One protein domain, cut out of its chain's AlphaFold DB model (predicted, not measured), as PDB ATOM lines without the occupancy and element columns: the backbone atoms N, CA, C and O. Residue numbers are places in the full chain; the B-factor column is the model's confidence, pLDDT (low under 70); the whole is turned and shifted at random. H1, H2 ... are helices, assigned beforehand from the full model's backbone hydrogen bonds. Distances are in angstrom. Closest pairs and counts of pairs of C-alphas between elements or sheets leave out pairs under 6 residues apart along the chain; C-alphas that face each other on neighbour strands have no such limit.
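What this domain is: This is residues 184 to 340 of the 345 residues of the protein "Sterol O-acyltransferase 2" of Pichia kudriavzevii (UniProt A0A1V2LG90). One very long helix, H5, is the spine of a rod: H2 and H3, nearly end to end, and H4 pack along it, and beyond them H6 folds back beside its last part. Short H1 sits at the opposite end of the rod, and short H7 beside the bundle near H3. The printed part has 157 residues with seven named helices, H1 to H7 in order, and no named strand; its class is all helix. It is loose, with a radius of gyration of the C-alphas of 21.8 A, and spans 82 by 27 by 25 A.

How they stand to each other: The hub is H5, residues 254 to 295. H4, residues 224 to 249, touches it in a hairpin, opposite ways at a shallow tilt of 4 degrees; their closest C-alphas, of Ala 247 and Gln 257, are 6.0 A apart. Residues 256 to 267 of H5 alone touch H2, residues 193 to 206, with the C-alphas of Asp 200 and Leu 260 closest at 6.7 A. Residues 271 to 278 of H5 alone touch H3, residues 208 to 218, with the C-alphas of Ser 210 and Val 271 closest at 6.7 A. H2, H3, H4 and H5 form a bundle, helices side by side. Residues 281 to 295 of H5 alone touch H6, residues 303 to 322, in a hairpin at a steep tilt of 40 degrees; the C-alphas of Tyr 288 and Ile 313 are closest, at 5.6 A. H7, residues 331 to 339, and H3 only just touch, only at their ends, with 3 pairs of C-alphas within 8 A; those of Val 211 and Phe 331 are closest, at 7.0 A. H1, residues 184 to 190, is close to H5 but not clearly touching. Every O i to N i+4 pair is within hydrogen-bond range in H1, H2, H3, H5, H6 and H7, and 18 of 22 in H4.

Where its parts are: H5 runs 61.3 A from C-alpha 254 at (9.124, 120.165, 28.178) to C-alpha 295 at (62.782, 132.844, 1.353). H4 is 35.4 A long and H6 28.6 A. H1 begins at C-alpha 184, (2.881, 116.597, 40.956).

The domain as a whole: The C-alphas farthest apart, of Glu 184 and Asp 299, are 82.4 A apart. The printed part has no cut and no long link. Residues 299 to 304, of which 303 and 304 belong to H6, stand free. The pLDDT is under 70 at residues 184, 221, 225 and 298 to 301.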
ATOM      1  N   GLU A 184       2.905 116.819  42.414       68.88
ATOM      2  CA  GLU A 184       2.881 116.597  40.956       68.88
ATOM      3  C   GLU A 184       3.964 117.398  40.215       68.88
ATOM      4  O   GLU A 184       4.588 116.901  39.283       68.88
ATOM      5  N   ILE A 185       4.253 118.619  40.674       72.75
ATOM      6  CA  ILE A 185       5.290 119.497  40.112       72.75
ATOM      7  C   ILE A 185       6.684 118.874  40.289       72.75
ATOM      8  O   ILE A 185       7.475 118.828  39.347       72.75
ATOM      9  N   VAL A 186       6.987 118.357  41.484       71.25
ATOM     10  CA  VAL A 186       8.267 117.691  41.775       71.25
ATOM     11  C   VAL A 186       8.356 116.352  41.043       71.25
ATOM     12  O   VAL A 186       9.412 116.032  40.497       71.25
ATOM     13  N   HIS A 187       7.256 115.598  40.957       73.56
ATOM     14  CA  HIS A 187       7.213 114.365  40.171       73.56
ATOM     15  C   HIS A 187       7.477 114.640  38.682       73.56
ATOM     16  O   HIS A 187       8.325 113.984  38.083       73.56
ATOM     17  N   LEU A 188       6.835 115.657  38.099       73.69
ATOM     18  CA  LEU A 188       6.993 116.051  36.696       73.69
ATOM     19  C   LEU A 188       8.405 116.570  36.369       73.69
ATOM     20  O   LEU A 188       8.882 116.340  35.259       73.69
ATOM     21  N   MET A 189       9.092 117.222  37.316       71.38
ATOM     22  CA  MET A 189      10.490 117.654  37.142       71.38
ATOM     23  C   MET A 189      11.521 116.530  37.332       71.38
ATOM     24  O   MET A 189      12.553 116.541  36.666       71.38
ATOM     25  N   LEU A 190      11.283 115.577  38.242       71.19
ATOM     26  CA  LEU A 190      12.216 114.469  38.505       71.19
ATOM     27  C   LEU A 190      12.002 113.262  37.579       71.19
ATOM     28  O   LEU A 190      12.908 112.437  37.420       71.19
ATOM     29  N   LYS A 191      10.822 113.142  36.961       76.00
ATOM     30  CA  LYS A 191      10.506 112.080  36.006       76.00
ATOM     31  C   LYS A 191      11.497 112.086  34.843       76.00
ATOM     32  O   LYS A 191      11.749 113.107  34.213       76.00
ATOM     33  N   ASP A 192      12.056 110.909  34.568       79.69
ATOM     34  CA  ASP A 192      13.002 110.652  33.477       79.69
ATOM     35  C   ASP A 192      14.320 111.461  33.509       79.69
ATOM     36  O   ASP A 192      15.130 111.337  32.590       79.69
ATOM     37  N   LEU A 193      14.619 112.180  34.602       84.06
ATOM     38  CA  LEU A 193      15.833 112.995  34.771       84.06
ATOM     39  C   LEU A 193      17.139 112.222  34.499       84.06
ATOM     40  O   LEU A 193      18.077 112.771  33.927       84.06
ATOM     41  N   TRP A 194      17.199 110.927  34.834       86.31
ATOM     42  CA  TRP A 194      18.357 110.078  34.524       86.31
ATOM     43  C   TRP A 194      18.571 109.871  33.015       86.31
ATOM     44  O   TRP A 194      19.709 109.854  32.548       86.31
ATOM     45  N   LYS A 195      17.488 109.764  32.228       86.50
ATOM     46  CA  LYS A 195      17.566 109.684  30.759       86.50
ATOM     47  C   LYS A 195      18.077 111.006  30.185       86.50
ATOM     48  O   LYS A 195      18.932 110.984  29.307       86.50
ATOM     49  N   VAL A 196      17.597 112.134  30.721       88.25
ATOM     50  CA  VAL A 196      18.056 113.484  30.352       88.25
ATOM     51  C   VAL A 196      19.554 113.634  30.628       88.25
ATOM     52  O   VAL A 196      20.295 114.003  29.726       88.25
ATOM     53  N   ALA A 197      20.019 113.278  31.830       89.75
ATOM     54  CA  ALA A 197      21.427 113.395  32.218       89.75
ATOM     55  C   ALA A 197      22.364 112.479  31.407       89.75
ATOM     56  O   ALA A 197      23.449 112.900  31.009       89.75
ATOM     57  N   LEU A 198      21.951 111.238  31.115       91.00
ATOM     58  CA  LEU A 198      22.724 110.329  30.258       91.00
ATOM     59  C   LEU A 198      22.789 110.839  28.810       91.00
ATOM     60  O   LEU A 198      23.831 110.739  28.158       91.00
ATOM     61  N   PHE A 199      21.694 111.413  28.311       90.56
ATOM     62  CA  PHE A 199      21.637 112.019  26.984       90.56
ATOM     63  C   PHE A 199      22.514 113.275  26.890       90.56
ATOM     64  O   PHE A 199      23.297 113.399  25.951       90.56
ATOM     65  N   ASP A 200      22.474 114.145  27.899       91.44
ATOM     66  CA  ASP A 200      23.312 115.342  28.010       91.44
ATOM     67  C   ASP A 200      24.811 114.996  28.060       91.44
ATOM     68  O   ASP A 200      25.611 115.513  27.275       91.44
ATOM     69  N   LEU A 201      25.183 113.994  28.867       92.44
ATOM     70  CA  LEU A 201      26.530 113.416  28.876       92.44
ATOM     71  C   LEU A 201      26.927 112.848  27.501       92.44
ATOM     72  O   LEU A 201      28.082 112.970  27.094       92.44
ATOM     73  N   THR A 202      25.985 112.261  26.759       91.69
ATOM     74  CA  THR A 202      26.230 111.759  25.396       91.69
ATOM     75  C   THR A 202      26.469 112.909  24.409       91.69
ATOM     76  O   THR A 202      27.390 112.821  23.593       91.69
ATOM     77  N   MET A 203      25.731 114.024  24.515       90.88
ATOM     78  CA  MET A 203      26.013 115.246  23.743       90.88
ATOM     79  C   MET A 203      27.408 115.793  24.077       90.88
ATOM     80  O   MET A 203      28.201 116.057  23.168       90.88
ATOM     81  N   TYR A 204      27.749 115.868  25.368       91.88
ATOM     82  CA  TYR A 204      29.051 116.335  25.854       91.88
ATOM     83  C   TYR A 204      30.216 115.481  25.348       91.88
ATOM     84  O   TYR A 204      31.207 116.019  24.846       91.88
ATOM     85  N   LEU A 205      30.084 114.155  25.407       91.44
ATOM     86  CA  LEU A 205      31.066 113.223  24.851       91.44
ATOM     87  C   LEU A 205      31.201 113.376  23.330       91.44
ATOM     88  O   LEU A 205      32.312 113.267  22.809       91.44
ATOM     89  N   SER A 206      30.115 113.691  22.615       90.12
ATOM     90  CA  SER A 206      30.172 113.870  21.162       90.12
ATOM     91  C   SER A 206      31.083 115.034  20.742       90.12
ATOM     92  O   SER A 206      31.832 114.874  19.778       90.12
ATOM     93  N   MET A 207      31.127 116.146  21.498       90.00
ATOM     94  CA  MET A 207      31.954 117.328  21.176       90.00
ATOM     95  C   MET A 207      33.436 116.999  20.928       90.00
ATOM     96  O   MET A 207      34.106 117.653  20.122       90.00
ATOM     97  N   TYR A 208      33.958 115.970  21.604       89.81
ATOM     98  CA  TYR A 208      35.341 115.514  21.463       89.81
ATOM     99  C   TYR A 208      35.670 115.005  20.052       89.81
ATOM    100  O   TYR A 208      36.845 114.964  19.681       89.81
ATOM    101  N   PHE A 209      34.666 114.712  19.220       87.88
ATOM    102  CA  PHE A 209      34.850 114.433  17.798       87.88
ATOM    103  C   PHE A 209      35.545 115.591  17.059       87.88
ATOM    104  O   PHE A 209      36.427 115.349  16.237       87.88
ATOM    105  N   SER A 210      35.265 116.854  17.405       86.44
ATOM    106  CA  SER A 210      35.973 118.002  16.810       86.44
ATOM    107  C   SER A 210      37.459 118.040  17.214       86.44
ATOM    108  O   SER A 210      38.329 118.366  16.402       86.44
ATOM    109  N   VAL A 211      37.796 117.607  18.437       87.31
ATOM    110  CA  VAL A 211      39.196 117.418  18.874       87.31
ATOM    111  C   VAL A 211      39.864 116.294  18.082       87.31
ATOM    112  O   VAL A 211      41.002 116.455  17.641       87.31
ATOM    113  N   PHE A 212      39.153 115.188  17.852       87.19
ATOM    114  CA  PHE A 212      39.632 114.068  17.042       87.19
ATOM    115  C   PHE A 212      39.911 114.488  15.588       87.19
ATOM    116  O   PHE A 212      40.982 114.189  15.066       87.19
ATOM    117  N   VAL A 213      39.032 115.284  14.964       86.25
ATOM    118  CA  VAL A 213      39.272 115.870  13.630       86.25
ATOM    119  C   VAL A 213      40.558 116.712  13.614       86.25
ATOM    120  O   VAL A 213      41.399 116.519  12.733       86.25
ATOM    121  N   GLN A 214      40.774 117.582  14.609       85.81
ATOM    122  CA  GLN A 214      42.017 118.366  14.728       85.81
ATOM    123  C   GLN A 214      43.266 117.489  14.940       85.81
ATOM    124  O   GLN A 214      44.343 117.815  14.434       85.81
ATOM    125  N   LEU A 215      43.137 116.350  15.628       84.31
ATOM    126  CA  LEU A 215      44.222 115.384  15.816       84.31
ATOM    127  C   LEU A 215      44.555 114.621  14.517       84.31
ATOM    128  O   LEU A 215      45.730 114.463  14.188       84.31
ATOM    129  N   CYS A 216      43.553 114.239  13.721       82.94
ATOM    130  CA  CYS A 216      43.749 113.649  12.392       82.94
ATOM    131  C   CYS A 216      44.455 114.614  11.419       82.94
ATOM    132  O   CYS A 216      45.306 114.192  10.635       82.94
ATOM    133  N   ILE A 217      44.162 115.917  11.509       82.81
ATOM    134  CA  ILE A 217      44.874 116.967  10.756       82.81
ATOM    135  C   ILE A 217      46.322 117.109  11.263       82.81
ATOM    136  O   ILE A 217      47.247 117.191  10.454       82.81
ATOM    137  N   LYS A 218      46.554 117.048  12.587       80.81
ATOM    138  CA  LYS A 218      47.913 117.006  13.170       80.81
ATOM    139  C   LYS A 218      48.728 115.810  12.663       80.81
ATOM    140  O   LYS A 218      49.933 115.945  12.472       80.81
ATOM    141  N   SER A 219      48.066 114.690  12.376       79.12
ATOM    142  CA  SER A 219      48.653 113.482  11.783       79.12
ATOM    143  C   SER A 219      48.824 113.532  10.249       79.12
ATOM    144  O   SER A 219      49.075 112.492   9.645       79.12
ATOM    145  N   GLN A 220      48.674 114.698   9.599       74.56
ATOM    146  CA  GLN A 220      48.764 114.902   8.134       74.56
ATOM    147  C   GLN A 220      47.739 114.117   7.279       74.56
ATOM    148  O   GLN A 220      47.754 114.228   6.055       74.56
ATOM    149  N   LEU A 221      46.801 113.377   7.885       65.31
ATOM    150  CA  LEU A 221      45.835 112.535   7.162       65.31
ATOM    151  C   LEU A 221      44.782 113.349   6.390       65.31
ATOM    152  O   LEU A 221      44.219 112.869   5.408       65.31
ATOM    153  N   ILE A 222      44.477 114.569   6.847       72.00
ATOM    154  CA  ILE A 222      43.378 115.395   6.330       72.00
ATOM    155  C   ILE A 222      43.846 116.842   6.156       72.00
ATOM    156  O   ILE A 222      44.334 117.476   7.089       72.00
ATOM    157  N   ARG A 223      43.647 117.409   4.960       73.12
ATOM    158  CA  ARG A 223      43.980 118.810   4.653       73.12
ATOM    159  C   ARG A 223      42.846 119.747   5.079       73.12
ATOM    160  O   ARG A 223      41.748 119.658   4.541       73.12
ATOM    161  N   TRP A 224      43.134 120.706   5.963       71.62
ATOM    162  CA  TRP A 224      42.126 121.586   6.583       71.62
ATOM    163  C   TRP A 224      41.132 122.242   5.604       71.62
ATOM    164  O   TRP A 224      39.923 122.076   5.752       71.62
ATOM    165  N   LYS A 225      41.628 122.975   4.595       66.94
ATOM    166  CA  LYS A 225      40.802 123.935   3.834       66.94
ATOM    167  C   LYS A 225      39.598 123.356   3.056       66.94
ATOM    168  O   LYS A 225      38.584 124.042   3.044       66.94
ATOM    169  N   PRO A 226      39.661 122.182   2.389       73.44
ATOM    170  CA  PRO A 226      38.478 121.594   1.750       73.44
ATOM    171  C   PRO A 226      37.730 120.593   2.642       73.44
ATOM    172  O   PRO A 226      36.511 120.673   2.756       73.44
ATOM    173  N   THR A 227      38.429 119.637   3.260       81.81
ATOM    174  CA  THR A 227      37.792 118.486   3.918       81.81
ATOM    175  C   THR A 227      37.606 118.692   5.413       81.81
ATOM    176  O   THR A 227      36.532 118.388   5.916       81.81
ATOM    177  N   GLY A 228      38.587 119.273   6.114       82.62
ATOM    178  CA  GLY A 228      38.459 119.582   7.544       82.62
ATOM    179  C   GLY A 228      37.321 120.566   7.834       82.62
ATOM    180  O   GLY A 228      36.470 120.284   8.672       82.62
ATOM    181  N   PHE A 229      37.256 121.672   7.084       85.25
ATOM    182  CA  PHE A 229      36.186 122.670   7.213       85.25
ATOM    183  C   PHE A 229      34.792 122.093   6.909       85.25
ATOM    184  O   PHE A 229      33.865 122.282   7.690       85.25
ATOM    185  N   THR A 230      34.641 121.347   5.809       88.25
ATOM    186  CA  THR A 230      33.343 120.768   5.415       88.25
ATOM    187  C   THR A 230      32.870 119.698   6.402       88.25
ATOM    188  O   THR A 230      31.701 119.688   6.778       88.25
ATOM    189  N   LEU A 231      33.775 118.831   6.877       89.44
ATOM    190  CA  LEU A 231      33.468 117.822   7.895       89.44
ATOM    191  C   LEU A 231      33.027 118.469   9.215       89.44
ATOM    192  O   LEU A 231      32.048 118.031   9.813       89.44
ATOM    193  N   GLN A 232      33.721 119.528   9.640       90.50
ATOM    194  CA  GLN A 232      33.379 120.295  10.835       90.50
ATOM    195  C   GLN A 232      31.999 120.963  10.707       90.50
ATOM    196  O   GLN A 232      31.192 120.842  11.621       90.50
ATOM    197  N   ALA A 233      31.693 121.604   9.574       91.06
ATOM    198  CA  ALA A 233      30.398 122.254   9.353       91.06
ATOM    199  C   ALA A 233      29.226 121.251   9.327       91.06
ATOM    200  O   ALA A 233      28.181 121.506   9.919       91.06
ATOM    201  N   ILE A 234      29.407 120.083   8.696       92.31
ATOM    202  CA  ILE A 234      28.418 118.991   8.737       92.31
ATOM    203  C   ILE A 234      28.227 118.499  10.178       92.31
ATOM    204  O   ILE A 234      27.095 118.304  10.619       92.31
ATOM    205  N   TYR A 235      29.318 118.333  10.928       91.69
ATOM    206  CA  TYR A 235      29.263 117.899  12.321       91.69
ATOM    207  C   TYR A 235      28.567 118.925  13.238       91.69
ATOM    208  O   TYR A 235      27.768 118.528  14.080       91.69
ATOM    209  N   GLU A 236      28.781 120.229  13.041       92.06
ATOM    210  CA  GLU A 236      28.080 121.295  13.776       92.06
ATOM    211  C   GLU A 236      26.563 121.287  13.516       92.06
ATOM    212  O   GLU A 236      25.781 121.428  14.455       92.06
ATOM    213  N   VAL A 237      26.126 121.041  12.274       92.69
ATOM    214  CA  VAL A 237      24.694 120.885  11.953       92.69
ATOM    215  C   VAL A 237      24.107 119.631  12.611       92.69
ATOM    216  O   VAL A 237      23.023 119.696  13.191       92.69
ATOM    217  N   LEU A 238      24.822 118.501  12.587       91.56
ATOM    218  CA  LEU A 238      24.391 117.273  13.269       91.56
ATOM    219  C   LEU A 238      24.305 117.461  14.793       91.56
ATOM    220  O   LEU A 238      23.346 116.998  15.406       91.56
ATOM    221  N   LEU A 239      25.251 118.188  15.397       89.81
ATOM    222  CA  LEU A 239      25.273 118.500  16.830       89.81
ATOM    223  C   LEU A 239      24.069 119.348  17.281       89.81
ATOM    224  O   LEU A 239      23.706 119.286  18.450       89.81
ATOM    225  N   LEU A 240      23.420 120.094  16.380       90.31
ATOM    226  CA  LEU A 240      22.182 120.830  16.671       90.31
ATOM    227  C   LEU A 240      20.919 120.015  16.341       90.31
ATOM    228  O   LEU A 240      19.982 119.965  17.138       90.31
ATOM    229  N   VAL A 241      20.883 119.356  15.178       90.62
ATOM    230  CA  VAL A 241      19.675 118.668  14.680       90.62
ATOM    231  C   VAL A 241      19.429 117.330  15.385       90.62
ATOM    232  O   VAL A 241      18.277 116.991  15.664       90.62
ATOM    233  N   CYS A 242      20.477 116.565  15.709       89.69
ATOM    234  CA  CYS A 242      20.305 115.277  16.380       89.69
ATOM    235  C   CYS A 242      19.694 115.428  17.787       89.69
ATOM    236  O   CYS A 242      18.713 114.728  18.047       89.69
ATOM    237  N   PRO A 243      20.158 116.342  18.671       87.75
ATOM    238  CA  PRO A 243      19.517 116.572  19.964       87.75
ATOM    239  C   PRO A 243      18.020 116.856  19.886       87.75
ATOM    240  O   PRO A 243      17.245 116.232  20.606       87.75
ATOM    241  N   PHE A 244      17.609 117.730  18.964       86.62
ATOM    242  CA  PHE A 244      16.206 118.087  18.760       86.62
ATOM    243  C   PHE A 244      15.346 116.865  18.382       86.62
ATOM    244  O   PHE A 244      14.349 116.574  19.039       86.62
ATOM    245  N   PHE A 245      15.777 116.089  17.381       88.75
ATOM    246  CA  PHE A 245      15.039 114.912  16.902       88.75
ATOM    247  C   PHE A 245      14.971 113.763  17.925       88.75
ATOM    248  O   PHE A 245      13.990 113.019  17.960       88.75
ATOM    249  N   TYR A 246      15.993 113.603  18.770       86.81
ATOM    250  CA  TYR A 246      15.966 112.620  19.856       86.81
ATOM    251  C   TYR A 246      15.125 113.088  21.056       86.81
ATOM    252  O   TYR A 246      14.436 112.263  21.653       86.81
ATOM    253  N   ALA A 247      15.130 114.382  21.394       85.62
ATOM    254  CA  ALA A 247      14.344 114.934  22.504       85.62
ATOM    255  C   ALA A 247      12.822 114.889  22.257       85.62
ATOM    256  O   ALA A 247      12.053 114.726  23.207       85.62
ATOM    257  N   ASP A 248      12.400 114.986  20.992       83.50
ATOM    258  CA  ASP A 248      11.024 114.731  20.548       83.50
ATOM    259  C   ASP A 248      10.659 113.240  20.692       83.50
ATOM    260  O   ASP A 248       9.759 112.873  21.451       83.50
ATOM    261  N   LYS A 249      11.451 112.347  20.078       86.38
ATOM    262  CA  LYS A 249      11.243 110.886  20.135       86.38
ATOM    263  C   LYS A 249      11.231 110.285  21.540       86.38
ATOM    264  O   LYS A 249      10.586 109.261  21.748       86.38
ATOM    265  N   LEU A 250      11.968 110.871  22.482       82.12
ATOM    266  CA  LEU A 250      12.031 110.407  23.870       82.12
ATOM    267  C   LEU A 250      10.863 110.909  24.739       82.12
ATOM    268  O   LEU A 250      10.783 110.493  25.894       82.12
ATOM    269  N   GLN A 251       9.982 111.773  24.210       79.81
ATOM    270  CA  GLN A 251       8.827 112.358  24.917       79.81
ATOM    271  C   GLN A 251       9.193 112.924  26.302       79.81
ATOM    272  O   GLN A 251       8.480 112.744  27.291       79.81
ATOM    273  N   LEU A 252      10.354 113.585  26.376       79.56
ATOM    274  CA  LEU A 252      10.886 114.147  27.617       79.56
ATOM    275  C   LEU A 252      10.001 115.300  28.126       79.56
ATOM    276  O   LEU A 252       9.388 115.997  27.315       79.56
ATOM    277  N   PRO A 253       9.973 115.570  29.448       84.62
ATOM    278  CA  PRO A 253       9.314 116.757  29.987       84.62
ATOM    279  C   PRO A 253       9.779 118.033  29.269       84.62
ATOM    280  O   PRO A 253      10.975 118.215  29.039       84.62
ATOM    281  N   TRP A 254       8.852 118.941  28.952       84.69
ATOM    282  CA  TRP A 254       9.124 120.165  28.178       84.69
ATOM    283  C   TRP A 254      10.299 120.994  28.738       84.69
ATOM    284  O   TRP A 254      11.116 121.523  27.987       84.69
ATOM    285  N   ILE A 255      10.444 121.039  30.067       86.06
ATOM    286  CA  ILE A 255      11.545 121.727  30.754       86.06
ATOM    287  C   ILE A 255      12.916 121.096  30.449       86.06
ATOM    288  O   ILE A 255      13.906 121.807  30.279       86.06
ATOM    289  N   ALA A 256      12.974 119.769  30.292       85.62
ATOM    290  CA  ALA A 256      14.180 119.048  29.897       85.62
ATOM    291  C   ALA A 256      14.511 119.252  28.410       85.62
ATOM    292  O   ALA A 256      15.682 119.352  28.056       85.62
ATOM    293  N   GLN A 257      13.499 119.378  27.542       87.62
ATOM    294  CA  GLN A 257      13.710 119.727  26.132       87.62
ATOM    295  C   GLN A 257      14.348 121.123  25.995       87.62
ATOM    296  O   GLN A 257      15.312 121.285  25.248       87.62
ATOM    297  N   ILE A 258      13.884 122.110  26.777       88.88
ATOM    298  CA  ILE A 258      14.489 123.454  26.830       88.88
ATOM    299  C   ILE A 258      15.924 123.401  27.375       88.88
ATOM    300  O   ILE A 258      16.812 124.027  26.795       88.88
ATOM    301  N   PHE A 259      16.173 122.639  28.447       88.75
ATOM    302  CA  PHE A 259      17.522 122.455  28.995       88.75
ATOM    303  C   PHE A 259      18.494 121.888  27.945       88.75
ATOM    304  O   PHE A 259      19.541 122.484  27.698       88.75
ATOM    305  N   LEU A 260      18.121 120.795  27.271       89.50
ATOM    306  CA  LEU A 260      18.951 120.152  26.246       89.50
ATOM    307  C   LEU A 260      19.175 121.051  25.018       89.50
ATOM    308  O   LEU A 260      20.263 121.046  24.445       89.50
ATOM    309  N   MET A 261      18.179 121.858  24.632       90.56
ATOM    310  CA  MET A 261      18.314 122.863  23.571       90.56
ATOM    311  C   MET A 261      19.298 123.980  23.956       90.56
ATOM    312  O   MET A 261      20.151 124.354  23.153       90.56
ATOM    313  N   LEU A 262      19.217 124.503  25.182       92.19
ATOM    314  CA  LEU A 262      20.167 125.504  25.676       92.19
ATOM    315  C   LEU A 262      21.590 124.927  25.727       92.19
ATOM    316  O   LEU A 262      22.545 125.578  25.296       92.19
ATOM    317  N   HIS A 263      21.725 123.693  26.216       91.00
ATOM    318  CA  HIS A 263      23.012 123.024  26.356       91.00
ATOM    319  C   HIS A 263      23.663 122.747  24.988       91.00
ATOM    320  O   HIS A 263      24.829 123.088  24.788       91.00
ATOM    321  N   SER A 264      22.908 122.242  24.002       92.06
ATOM    322  CA  SER A 264      23.430 121.977  22.650       92.06
ATOM    323  C   SER A 264      23.860 123.250  21.905       92.06
ATOM    324  O   SER A 264      24.884 123.234  21.219       92.06
ATOM    325  N   VAL A 265      23.171 124.384  22.096       92.19
ATOM    326  CA  VAL A 265      23.601 125.682  21.539       92.19
ATOM    327  C   VAL A 265      24.920 126.154  22.163       92.19
ATOM    328  O   VAL A 265      25.826 126.568  21.435       92.19
ATOM    329  N   VAL A 266      25.084 126.047  23.487       91.88
ATOM    330  CA  VAL A 266      26.348 126.399  24.167       91.88
ATOM    331  C   VAL A 266      27.494 125.478  23.721       91.88
ATOM    332  O   VAL A 266      28.607 125.955  23.474       91.88
ATOM    333  N   MET A 267      27.225 124.180  23.542       91.06
ATOM    334  CA  MET A 267      28.183 123.222  22.979       91.06
ATOM    335  C   MET A 267      28.607 123.594  21.560       91.06
ATOM    336  O   MET A 267      29.806 123.652  21.283       91.06
ATOM    337  N   LEU A 268      27.651 123.898  20.677       92.38
ATOM    338  CA  LEU A 268      27.928 124.307  19.301       92.38
ATOM    339  C   LEU A 268      28.807 125.560  19.266       92.38
ATOM    340  O   LEU A 268      29.801 125.573  18.544       92.38
ATOM    341  N   MET A 269      28.518 126.576  20.088       91.75
ATOM    342  CA  MET A 269      29.353 127.783  20.172       91.75
ATOM    343  C   MET A 269      30.804 127.467  20.570       91.75
ATOM    344  O   MET A 269      31.735 128.007  19.964       91.75
ATOM    345  N   LYS A 270      31.019 126.569  21.543       91.12
ATOM    346  CA  LYS A 270      32.369 126.146  21.956       91.12
ATOM    347  C   LYS A 270      33.084 125.307  20.897       91.12
ATOM    348  O   LYS A 270      34.258 125.544  20.617       91.12
ATOM    349  N   VAL A 271      32.390 124.349  20.285       91.75
ATOM    350  CA  VAL A 271      32.931 123.498  19.213       91.75
ATOM    351  C   VAL A 271      33.324 124.343  17.996       91.75
ATOM    352  O   VAL A 271      34.452 124.223  17.514       91.75
ATOM    353  N   HIS A 272      32.453 125.260  17.571       90.69
ATOM    354  CA  HIS A 272      32.697 126.175  16.458       90.69
ATOM    355  C   HIS A 272      33.880 127.111  16.734       90.69
ATOM    356  O   HIS A 272      34.810 127.192  15.929       90.69
ATOM    357  N   SER A 273      33.909 127.772  17.901       90.12
ATOM    358  CA  SER A 273      35.022 128.660  18.267       90.12
ATOM    359  C   SER A 273      36.354 127.904  18.339       90.12
ATOM    360  O   SER A 273      37.365 128.390  17.830       90.12
ATOM    361  N   TYR A 274      36.369 126.700  18.921       89.75
ATOM    362  CA  TYR A 274      37.559 125.849  18.970       89.75
ATOM    363  C   TYR A 274      38.045 125.456  17.567       89.75
ATOM    364  O   TYR A 274      39.237 125.578  17.270       89.75
ATOM    365  N   ALA A 275      37.153 125.001  16.687       88.88
ATOM    366  CA  ALA A 275      37.536 124.557  15.352       88.88
ATOM    367  C   ALA A 275      37.982 125.717  14.448       88.88
ATOM    368  O   ALA A 275      38.975 125.580  13.729       88.88
ATOM    369  N   PHE A 276      37.316 126.871  14.531       87.69
ATOM    370  CA  PHE A 276      37.697 128.089  13.814       87.69
ATOM    371  C   PHE A 276      39.083 128.597  14.250       87.69
ATOM    372  O   PHE A 276      39.937 128.870  13.403       87.69
ATOM    373  N   PHE A 277      39.355 128.632  15.561       87.88
ATOM    374  CA  PHE A 277      40.650 129.047  16.114       87.88
ATOM    375  C   PHE A 277      41.803 128.120  15.699       87.88
ATOM    376  O   PHE A 277      42.810 128.580  15.159       87.88
ATOM    377  N   ASN A 278      41.656 126.801  15.868       88.25
ATOM    378  CA  ASN A 278      42.690 125.856  15.428       88.25
ATOM    379  C   ASN A 278      42.863 125.873  13.898       88.25
ATOM    380  O   ASN A 278      43.981 125.754  13.401       88.25
ATOM    381  N   GLY A 279      41.779 126.080  13.145       87.12
ATOM    382  CA  GLY A 279      41.814 126.238  11.694       87.12
ATOM    383  C   GLY A 279      42.621 127.444  11.209       87.12
ATOM    384  O   GLY A 279      43.315 127.357  10.195       87.12
ATOM    385  N   TYR A 280      42.573 128.548  11.953       86.25
ATOM    386  CA  TYR A 280      43.399 129.729  11.718       86.25
ATOM    387  C   TYR A 280      44.883 129.480  12.024       86.25
ATOM    388  O   TYR A 280      45.737 129.833  11.211       86.25
ATOM    389  N   LEU A 281      45.206 128.794  13.129       87.31
ATOM    390  CA  LEU A 281      46.591 128.399  13.428       87.31
ATOM    391  C   LEU A 281      47.153 127.428  12.375       87.31
ATOM    392  O   LEU A 281      48.317 127.539  11.983       87.31
ATOM    393  N   TRP A 282      46.319 126.532  11.832       87.12
ATOM    394  CA  TRP A 282      46.680 125.736  10.657       87.12
ATOM    395  C   TRP A 282      46.928 126.599   9.417       87.12
ATOM    396  O   TRP A 282      47.880 126.327   8.687       87.12
ATOM    397  N   GLU A 283      46.127 127.635   9.155       84.94
ATOM    398  CA  GLU A 283      46.372 128.560   8.041       84.94
ATOM    399  C   GLU A 283      47.709 129.302   8.193       84.94
ATOM    400  O   GLU A 283      48.518 129.252   7.265       84.94
ATOM    401  N   ILE A 284      47.994 129.866   9.372       85.94
ATOM    402  CA  ILE A 284      49.268 130.537   9.677       85.94
ATOM    403  C   ILE A 284      50.466 129.590   9.566       85.94
ATOM    404  O   ILE A 284      51.492 129.961   8.997       85.94
ATOM    405  N   LYS A 285      50.355 128.339  10.033       87.44
ATOM    406  CA  LYS A 285      51.440 127.358   9.874       87.44
ATOM    407  C   LYS A 285      51.744 127.069   8.398       87.44
ATOM    408  O   LYS A 285      52.914 127.020   8.022       87.44
ATOM    409  N   ASN A 286      50.714 126.919   7.562       85.38
ATOM    410  CA  ASN A 286      50.891 126.731   6.117       85.38
ATOM    411  C   ASN A 286      51.490 127.985   5.441       85.38
ATOM    412  O   ASN A 286      52.270 127.860   4.501       85.38
ATOM    413  N   GLU A 287      51.145 129.185   5.908       83.44
ATOM    414  CA  GLU A 287      51.665 130.468   5.411       83.44
ATOM    415  C   GLU A 287      53.136 130.704   5.799       83.44
ATOM    416  O   GLU A 287      53.922 131.176   4.973       83.44
ATOM    417  N   TYR A 288      53.533 130.301   7.009       86.75
ATOM    418  CA  TYR A 288      54.923 130.276   7.472       86.75
ATOM    419  C   TYR A 288      55.777 129.279   6.675       86.75
ATOM    420  O   TYR A 288      56.857 129.624   6.192       86.75
ATOM    421  N   GLU A 289      55.286 128.050   6.485       86.19
ATOM    422  CA  GLU A 289      55.972 127.024   5.690       86.19
ATOM    423  C   GLU A 289      56.122 127.464   4.223       86.19
ATOM    424  O   GLU A 289      57.207 127.374   3.652       86.19
ATOM    425  N   PHE A 290      55.078 128.058   3.639       84.56
ATOM    426  CA  PHE A 290      55.143 128.675   2.316       84.56
ATOM    427  C   PHE A 290      56.185 129.805   2.267       84.56
ATOM    428  O   PHE A 290      57.113 129.748   1.463       84.56
ATOM    429  N   SER A 291      56.094 130.805   3.146       81.88
ATOM    430  CA  SER A 291      56.986 131.975   3.113       81.88
ATOM    431  C   SER A 291      58.454 131.594   3.339       81.88
ATOM    432  O   SER A 291      59.331 132.089   2.634       81.88
ATOM    433  N   THR A 292      58.745 130.644   4.232       82.81
ATOM    434  CA  THR A 292      60.116 130.138   4.438       82.81
ATOM    435  C   THR A 292      60.647 129.323   3.250       82.81
ATOM    436  O   THR A 292      61.843 129.389   2.959       82.81
ATOM    437  N   LEU A 293      59.795 128.611   2.500       83.44
ATOM    438  CA  LEU A 293      60.182 127.955   1.240       83.44
ATOM    439  C   LEU A 293      60.447 128.948   0.096       83.44
ATOM    440  O   LEU A 293      61.274 128.660  -0.770       83.44
ATOM    441  N   PHE A 294      59.789 130.112   0.090       79.44
ATOM    442  CA  PHE A 294      60.080 131.195  -0.857       79.44
ATOM    443  C   PHE A 294      61.331 131.988  -0.456       79.44
ATOM    444  O   PHE A 294      62.145 132.302  -1.319       79.44
ATOM    445  N   MET A 295      61.563 132.204   0.842       75.75
ATOM    446  CA  MET A 295      62.782 132.844   1.353       75.75
ATOM    447  C   MET A 295      64.060 132.052   1.017       75.75
ATOM    448  O   MET A 295      65.114 132.634   0.792       75.75
ATOM    449  N   LYS A 296      63.963 130.720   0.887       80.94
ATOM    450  CA  LYS A 296      65.046 129.850   0.382       80.94
ATOM    451  C   LYS A 296      65.359 130.022  -1.117       80.94
ATOM    452  O   LYS A 296      66.251 129.349  -1.620       80.94
ATOM    453  N   LYS A 297      64.631 130.882  -1.837       78.38
ATOM    454  CA  LYS A 297      64.821 131.206  -3.263       78.38
ATOM    455  C   LYS A 297      65.101 132.705  -3.457       78.38
ATOM    456  O   LYS A 297      64.614 133.310  -4.411       78.38
ATOM    457  N   LYS A 298      65.836 133.300  -2.508       65.06
ATOM    458  CA  LYS A 298      66.066 134.750  -2.380       65.06
ATOM    459  C   LYS A 298      66.647 135.384  -3.650       65.06
ATOM    460  O   LYS A 298      66.232 136.477  -4.012       65.06
ATOM    461  N   ASP A 299      67.509 134.660  -4.359       63.28
ATOM    462  CA  ASP A 299      68.315 135.121  -5.506       63.28
ATOM    463  C   ASP A 299      67.511 135.559  -6.755       63.28
ATOM    464  O   ASP A 299      68.093 135.964  -7.758       63.28
ATOM    465  N   ILE A 300      66.176 135.454  -6.722       68.44
ATOM    466  CA  ILE A 300      65.255 135.784  -7.827       68.44
ATOM    467  C   ILE A 300      64.200 136.831  -7.381       68.44
ATOM    468  O   ILE A 300      63.228 137.082  -8.092       68.44
ATOM    469  N   LEU A 301      64.320 137.408  -6.177       69.19
ATOM    470  CA  LEU A 301      63.273 138.228  -5.551       69.19
ATOM    471  C   LEU A 301      63.715 139.674  -5.293       69.19
ATOM    472  O   LEU A 301      64.803 139.930  -4.788       69.19
ATOM    473  N   GLU A 302      62.817 140.618  -5.581       72.19
ATOM    474  CA  GLU A 302      62.995 142.042  -5.282       72.19
ATOM    475  C   GLU A 302      63.044 142.307  -3.765       72.19
ATOM    476  O   GLU A 302      62.299 141.710  -2.982       72.19
ATOM    477  N   GLU A 303      63.863 143.269  -3.341       74.88
ATOM    478  CA  GLU A 303      64.098 143.609  -1.928       74.88
ATOM    479  C   GLU A 303      62.823 144.039  -1.168       74.88
ATOM    480  O   GLU A 303      62.610 143.676  -0.004       74.88
ATOM    481  N   ASN A 304      61.898 144.715  -1.857       74.88
ATOM    482  CA  ASN A 304      60.570 145.061  -1.334       74.88
ATOM    483  C   ASN A 304      59.712 143.819  -1.020       74.88
ATOM    484  O   ASN A 304      58.937 143.809  -0.059       74.88
ATOM    485  N   ILE A 305      59.866 142.747  -1.806       74.44
ATOM    486  CA  ILE A 305      59.175 141.471  -1.587       74.44
ATOM    487  C   ILE A 305      59.842 140.728  -0.429       74.44
ATOM    488  O   ILE A 305      59.140 140.252   0.460       74.44
ATOM    489  N   VAL A 306      61.179 140.684  -0.391       77.88
ATOM    490  CA  VAL A 306      61.965 140.057   0.688       77.88
ATOM    491  C   VAL A 306      61.607 140.647   2.054       77.88
ATOM    492  O   VAL A 306      61.215 139.905   2.951       77.88
ATOM    493  N   SER A 307      61.661 141.972   2.212       80.56
ATOM    494  CA  SER A 307      61.348 142.635   3.489       80.56
ATOM    495  C   SER A 307      59.878 142.467   3.912       80.56
ATOM    496  O   SER A 307      59.568 142.422   5.103       80.56
ATOM    497  N   SER A 308      58.960 142.315   2.953       77.75
ATOM    498  CA  SER A 308      57.557 141.961   3.213       77.75
ATOM    499  C   SER A 308      57.394 140.498   3.651       77.75
ATOM    500  O   SER A 308      56.569 140.198   4.517       77.75
ATOM    501  N   LEU A 309      58.207 139.591   3.101       79.31
ATOM    502  CA  LEU A 309      58.257 138.176   3.473       79.31
ATOM    503  C   LEU A 309      58.856 137.980   4.872       79.31
ATOM    504  O   LEU A 309      58.328 137.215   5.668       79.31
ATOM    505  N   GLU A 310      59.921 138.703   5.215       85.00
ATOM    506  CA  GLU A 310      60.528 138.663   6.551       85.00
ATOM    507  C   GLU A 310      59.538 139.153   7.628       85.00
ATOM    508  O   GLU A 310      59.414 138.528   8.686       85.00
ATOM    509  N   LYS A 311      58.740 140.191   7.327       83.50
ATOM    510  CA  LYS A 311      57.616 140.634   8.174       83.50
ATOM    511  C   LYS A 311      56.546 139.543   8.340       83.50
ATOM    512  O   LYS A 311      56.104 139.324   9.469       83.50
ATOM    513  N   SER A 312      56.160 138.833   7.270       81.81
ATOM    514  CA  SER A 312      55.165 137.744   7.359       81.81
ATOM    515  C   SER A 312      55.680 136.542   8.154       81.81
ATOM    516  O   SER A 312      54.959 136.010   9.000       81.81
ATOM    517  N   ILE A 313      56.940 136.155   7.938       85.69
ATOM    518  CA  ILE A 313      57.612 135.054   8.638       85.69
ATOM    519  C   ILE A 313      57.697 135.365  10.132       85.69
ATOM    520  O   ILE A 313      57.325 134.511  10.936       85.69
ATOM    521  N   LYS A 314      58.110 136.585  10.511       87.50
ATOM    522  CA  LYS A 314      58.155 137.010  11.916       87.50
ATOM    523  C   LYS A 314      56.766 136.969  12.560       87.50
ATOM    524  O   LYS A 314      56.602 136.296  13.571       87.50
ATOM    525  N   PHE A 315      55.766 137.604  11.944       86.81
ATOM    526  CA  PHE A 315      54.389 137.607  12.456       86.81
ATOM    527  C   PHE A 315      53.845 136.183  12.672       86.81
ATOM    528  O   PHE A 315      53.370 135.856  13.758       86.81
ATOM    529  N   CYS A 316      53.974 135.305  11.672       84.81
ATOM    530  CA  CYS A 316      53.492 133.928  11.776       84.81
ATOM    531  C   CYS A 316      54.259 133.113  12.830       84.81
ATOM    532  O   CYS A 316      53.664 132.293  13.528       84.81
ATOM    533  N   GLN A 317      55.570 133.327  12.960       88.19
ATOM    534  CA  GLN A 317      56.391 132.666  13.972       88.19
ATOM    535  C   GLN A 317      55.979 133.075  15.390       88.19
ATOM    536  O   GLN A 317      55.905 132.222  16.276       88.19
ATOM    537  N   ASP A 318      55.730 134.364  15.607       86.00
ATOM    538  CA  ASP A 318      55.437 134.906  16.931       86.00
ATOM    539  C   ASP A 318      54.016 134.485  17.388       86.00
ATOM    540  O   ASP A 318      53.846 134.092  18.542       86.00
ATOM    541  N   GLU A 319      53.044 134.389  16.466       84.69
ATOM    542  CA  GLU A 319      51.709 133.796  16.705       84.69
ATOM    543  C   GLU A 319      51.772 132.279  17.014       84.69
ATOM    544  O   GLU A 319      51.090 131.775  17.908       84.69
ATOM    545  N   ILE A 320      52.618 131.516  16.306       85.88
ATOM    546  CA  ILE A 320      52.809 130.075  16.572       85.88
ATOM    547  C   ILE A 320      53.451 129.850  17.951       85.88
ATOM    548  O   ILE A 320      53.075 128.908  18.659       85.88
ATOM    549  N   LYS A 321      54.406 130.711  18.335       86.19
ATOM    550  CA  LYS A 321      55.086 130.677  19.637       86.19
ATOM    551  C   LYS A 321      54.137 131.012  20.784       86.19
ATOM    552  O   LYS A 321      54.074 130.231  21.731       86.19
ATOM    553  N   SER A 322      53.383 132.112  20.693       83.25
ATOM    554  CA  SER A 322      52.457 132.538  21.757       83.25
ATOM    555  C   SER A 322      51.419 131.459  22.084       83.25
ATOM    556  O   SER A 322      51.105 131.232  23.249       83.25
ATOM    557  N   GLN A 323      50.967 130.715  21.069       80.62
ATOM    558  CA  GLN A 323      49.976 129.647  21.212       80.62
ATOM    559  C   GLN A 323      50.562 128.244  21.453       80.62
ATOM    560  O   GLN A 323      49.795 127.294  21.626       80.62
ATOM    561  N   SER A 324      51.892 128.068  21.457       81.81
ATOM    562  CA  SER A 324      52.568 126.758  21.577       81.81
ATOM    563  C   SER A 324      52.025 125.685  20.609       81.81
ATOM    564  O   SER A 324      51.837 124.508  20.948       81.81
ATOM    565  N   PHE A 325      51.728 126.095  19.376       82.75
ATOM    566  CA  PHE A 325      51.114 125.243  18.357       82.75
ATOM    567  C   PHE A 325      52.156 124.312  17.699       82.75
ATOM    568  O   PHE A 325      53.253 124.772  17.380       82.75
ATOM    569  N   PRO A 326      51.868 123.016  17.441       80.06
ATOM    570  CA  PRO A 326      50.590 122.307  17.578       80.06
ATOM    571  C   PRO A 326      50.486 121.454  18.859       80.06
ATOM    572  O   PRO A 326      49.742 120.469  18.890       80.06
ATOM    573  N   ASN A 327      51.266 121.745  19.905       80.25
ATOM    574  CA  ASN A 327      51.264 120.964  21.151       80.25
ATOM    575  C   ASN A 327      50.113 121.350  22.094       80.25
ATOM    576  O   ASN A 327      49.703 120.549  22.929       80.25
ATOM    577  N   ASN A 328      49.517 122.521  21.879       81.12
ATOM    578  CA  ASN A 328      48.263 122.947  22.495       81.12
ATOM    579  C   ASN A 328      47.031 122.081  22.119       81.12
ATOM    580  O   ASN A 328      46.061 122.067  22.884       81.12
ATOM    581  N   ILE A 329      47.057 121.330  21.007       82.75
ATOM    582  CA  ILE A 329      46.008 120.361  20.633       82.75
ATOM    583  C   ILE A 329      46.140 119.107  21.515       82.75
ATOM    584  O   ILE A 329      46.972 118.234  21.258       82.75
ATOM    585  N   SER A 330      45.308 119.024  22.556       85.75
ATOM    586  CA  SER A 330      45.227 117.897  23.495       85.75
ATOM    587  C   SER A 330      43.839 117.812  24.137       85.75
ATOM    588  O   SER A 330      43.227 118.843  24.428       85.75
ATOM    589  N   PHE A 331      43.373 116.592  24.424       85.69
ATOM    590  CA  PHE A 331      42.111 116.326  25.124       85.69
ATOM    591  C   PHE A 331      42.011 117.069  26.465       85.69
ATOM    592  O   PHE A 331      40.977 117.665  26.749       85.69
ATOM    593  N   LYS A 332      43.103 117.136  27.245       86.81
ATOM    594  CA  LYS A 332      43.141 117.877  28.522       86.81
ATOM    595  C   LYS A 332      42.891 119.378  28.320       86.81
ATOM    596  O   LYS A 332      42.135 119.987  29.073       86.81
ATOM    597  N   ASN A 333      43.470 119.961  27.271       87.12
ATOM    598  CA  ASN A 333      43.328 121.386  26.956       87.12
ATOM    599  C   ASN A 333      41.940 121.717  26.382       87.12
ATOM    600  O   ASN A 333      41.483 122.853  26.501       87.12
ATOM    601  N   PHE A 334      41.265 120.748  25.753       87.50
ATOM    602  CA  PHE A 334      39.862 120.892  25.364       87.50
ATOM    603  C   PHE A 334      38.919 120.734  26.561       87.50
ATOM    604  O   PHE A 334      38.045 121.574  26.723       87.50
ATOM    605  N   PHE A 335      39.133 119.747  27.440       89.88
ATOM    606  CA  PHE A 335      38.352 119.575  28.672       89.88
ATOM    607  C   PHE A 335      38.360 120.854  29.527       89.88
ATOM    608  O   PHE A 335      37.300 121.385  29.854       89.88
ATOM    609  N   ILE A 336      39.546 121.419  29.785       87.88
ATOM    610  CA  ILE A 336      39.713 122.678  30.531       87.88
ATOM    611  C   ILE A 336      38.933 123.834  29.868       87.88
ATOM    612  O   ILE A 336      38.178 124.537  30.533       87.88
ATOM    613  N   TYR A 337      39.036 123.987  28.543       88.06
ATOM    614  CA  TYR A 337      38.261 124.976  27.778       88.06
ATOM    615  C   TYR A 337      36.739 124.708  27.798       88.06
ATOM    616  O   TYR A 337      35.937 125.642  27.857       88.06
ATOM    617  N   SER A 338      36.318 123.440  27.804       87.38
ATOM    618  CA  SER A 338      34.905 123.059  27.902       87.38
ATOM    619  C   SER A 338      34.297 123.448  29.254       87.38
ATOM    620  O   SER A 338      33.131 123.833  29.285       87.38
ATOM    621  N   MET A 339      35.099 123.465  30.327       86.94
ATOM    622  CA  MET A 339      34.654 123.801  31.683       86.94
ATOM    623  C   MET A 339      34.658 125.311  31.987       86.94
ATOM    624  O   MET A 339      33.817 125.780  32.746       86.94
ATOM    625  N   PHE A 340      35.566 126.099  31.398       85.31
ATOM    626  CA  PHE A 340      35.616 127.548  31.660       85.31
ATOM    627  C   PHE A 340      34.364 128.297  31.151       85.31
ATOM    628  O   PHE A 340      33.871 127.982  30.065       85.31
TER     629      PHE A 340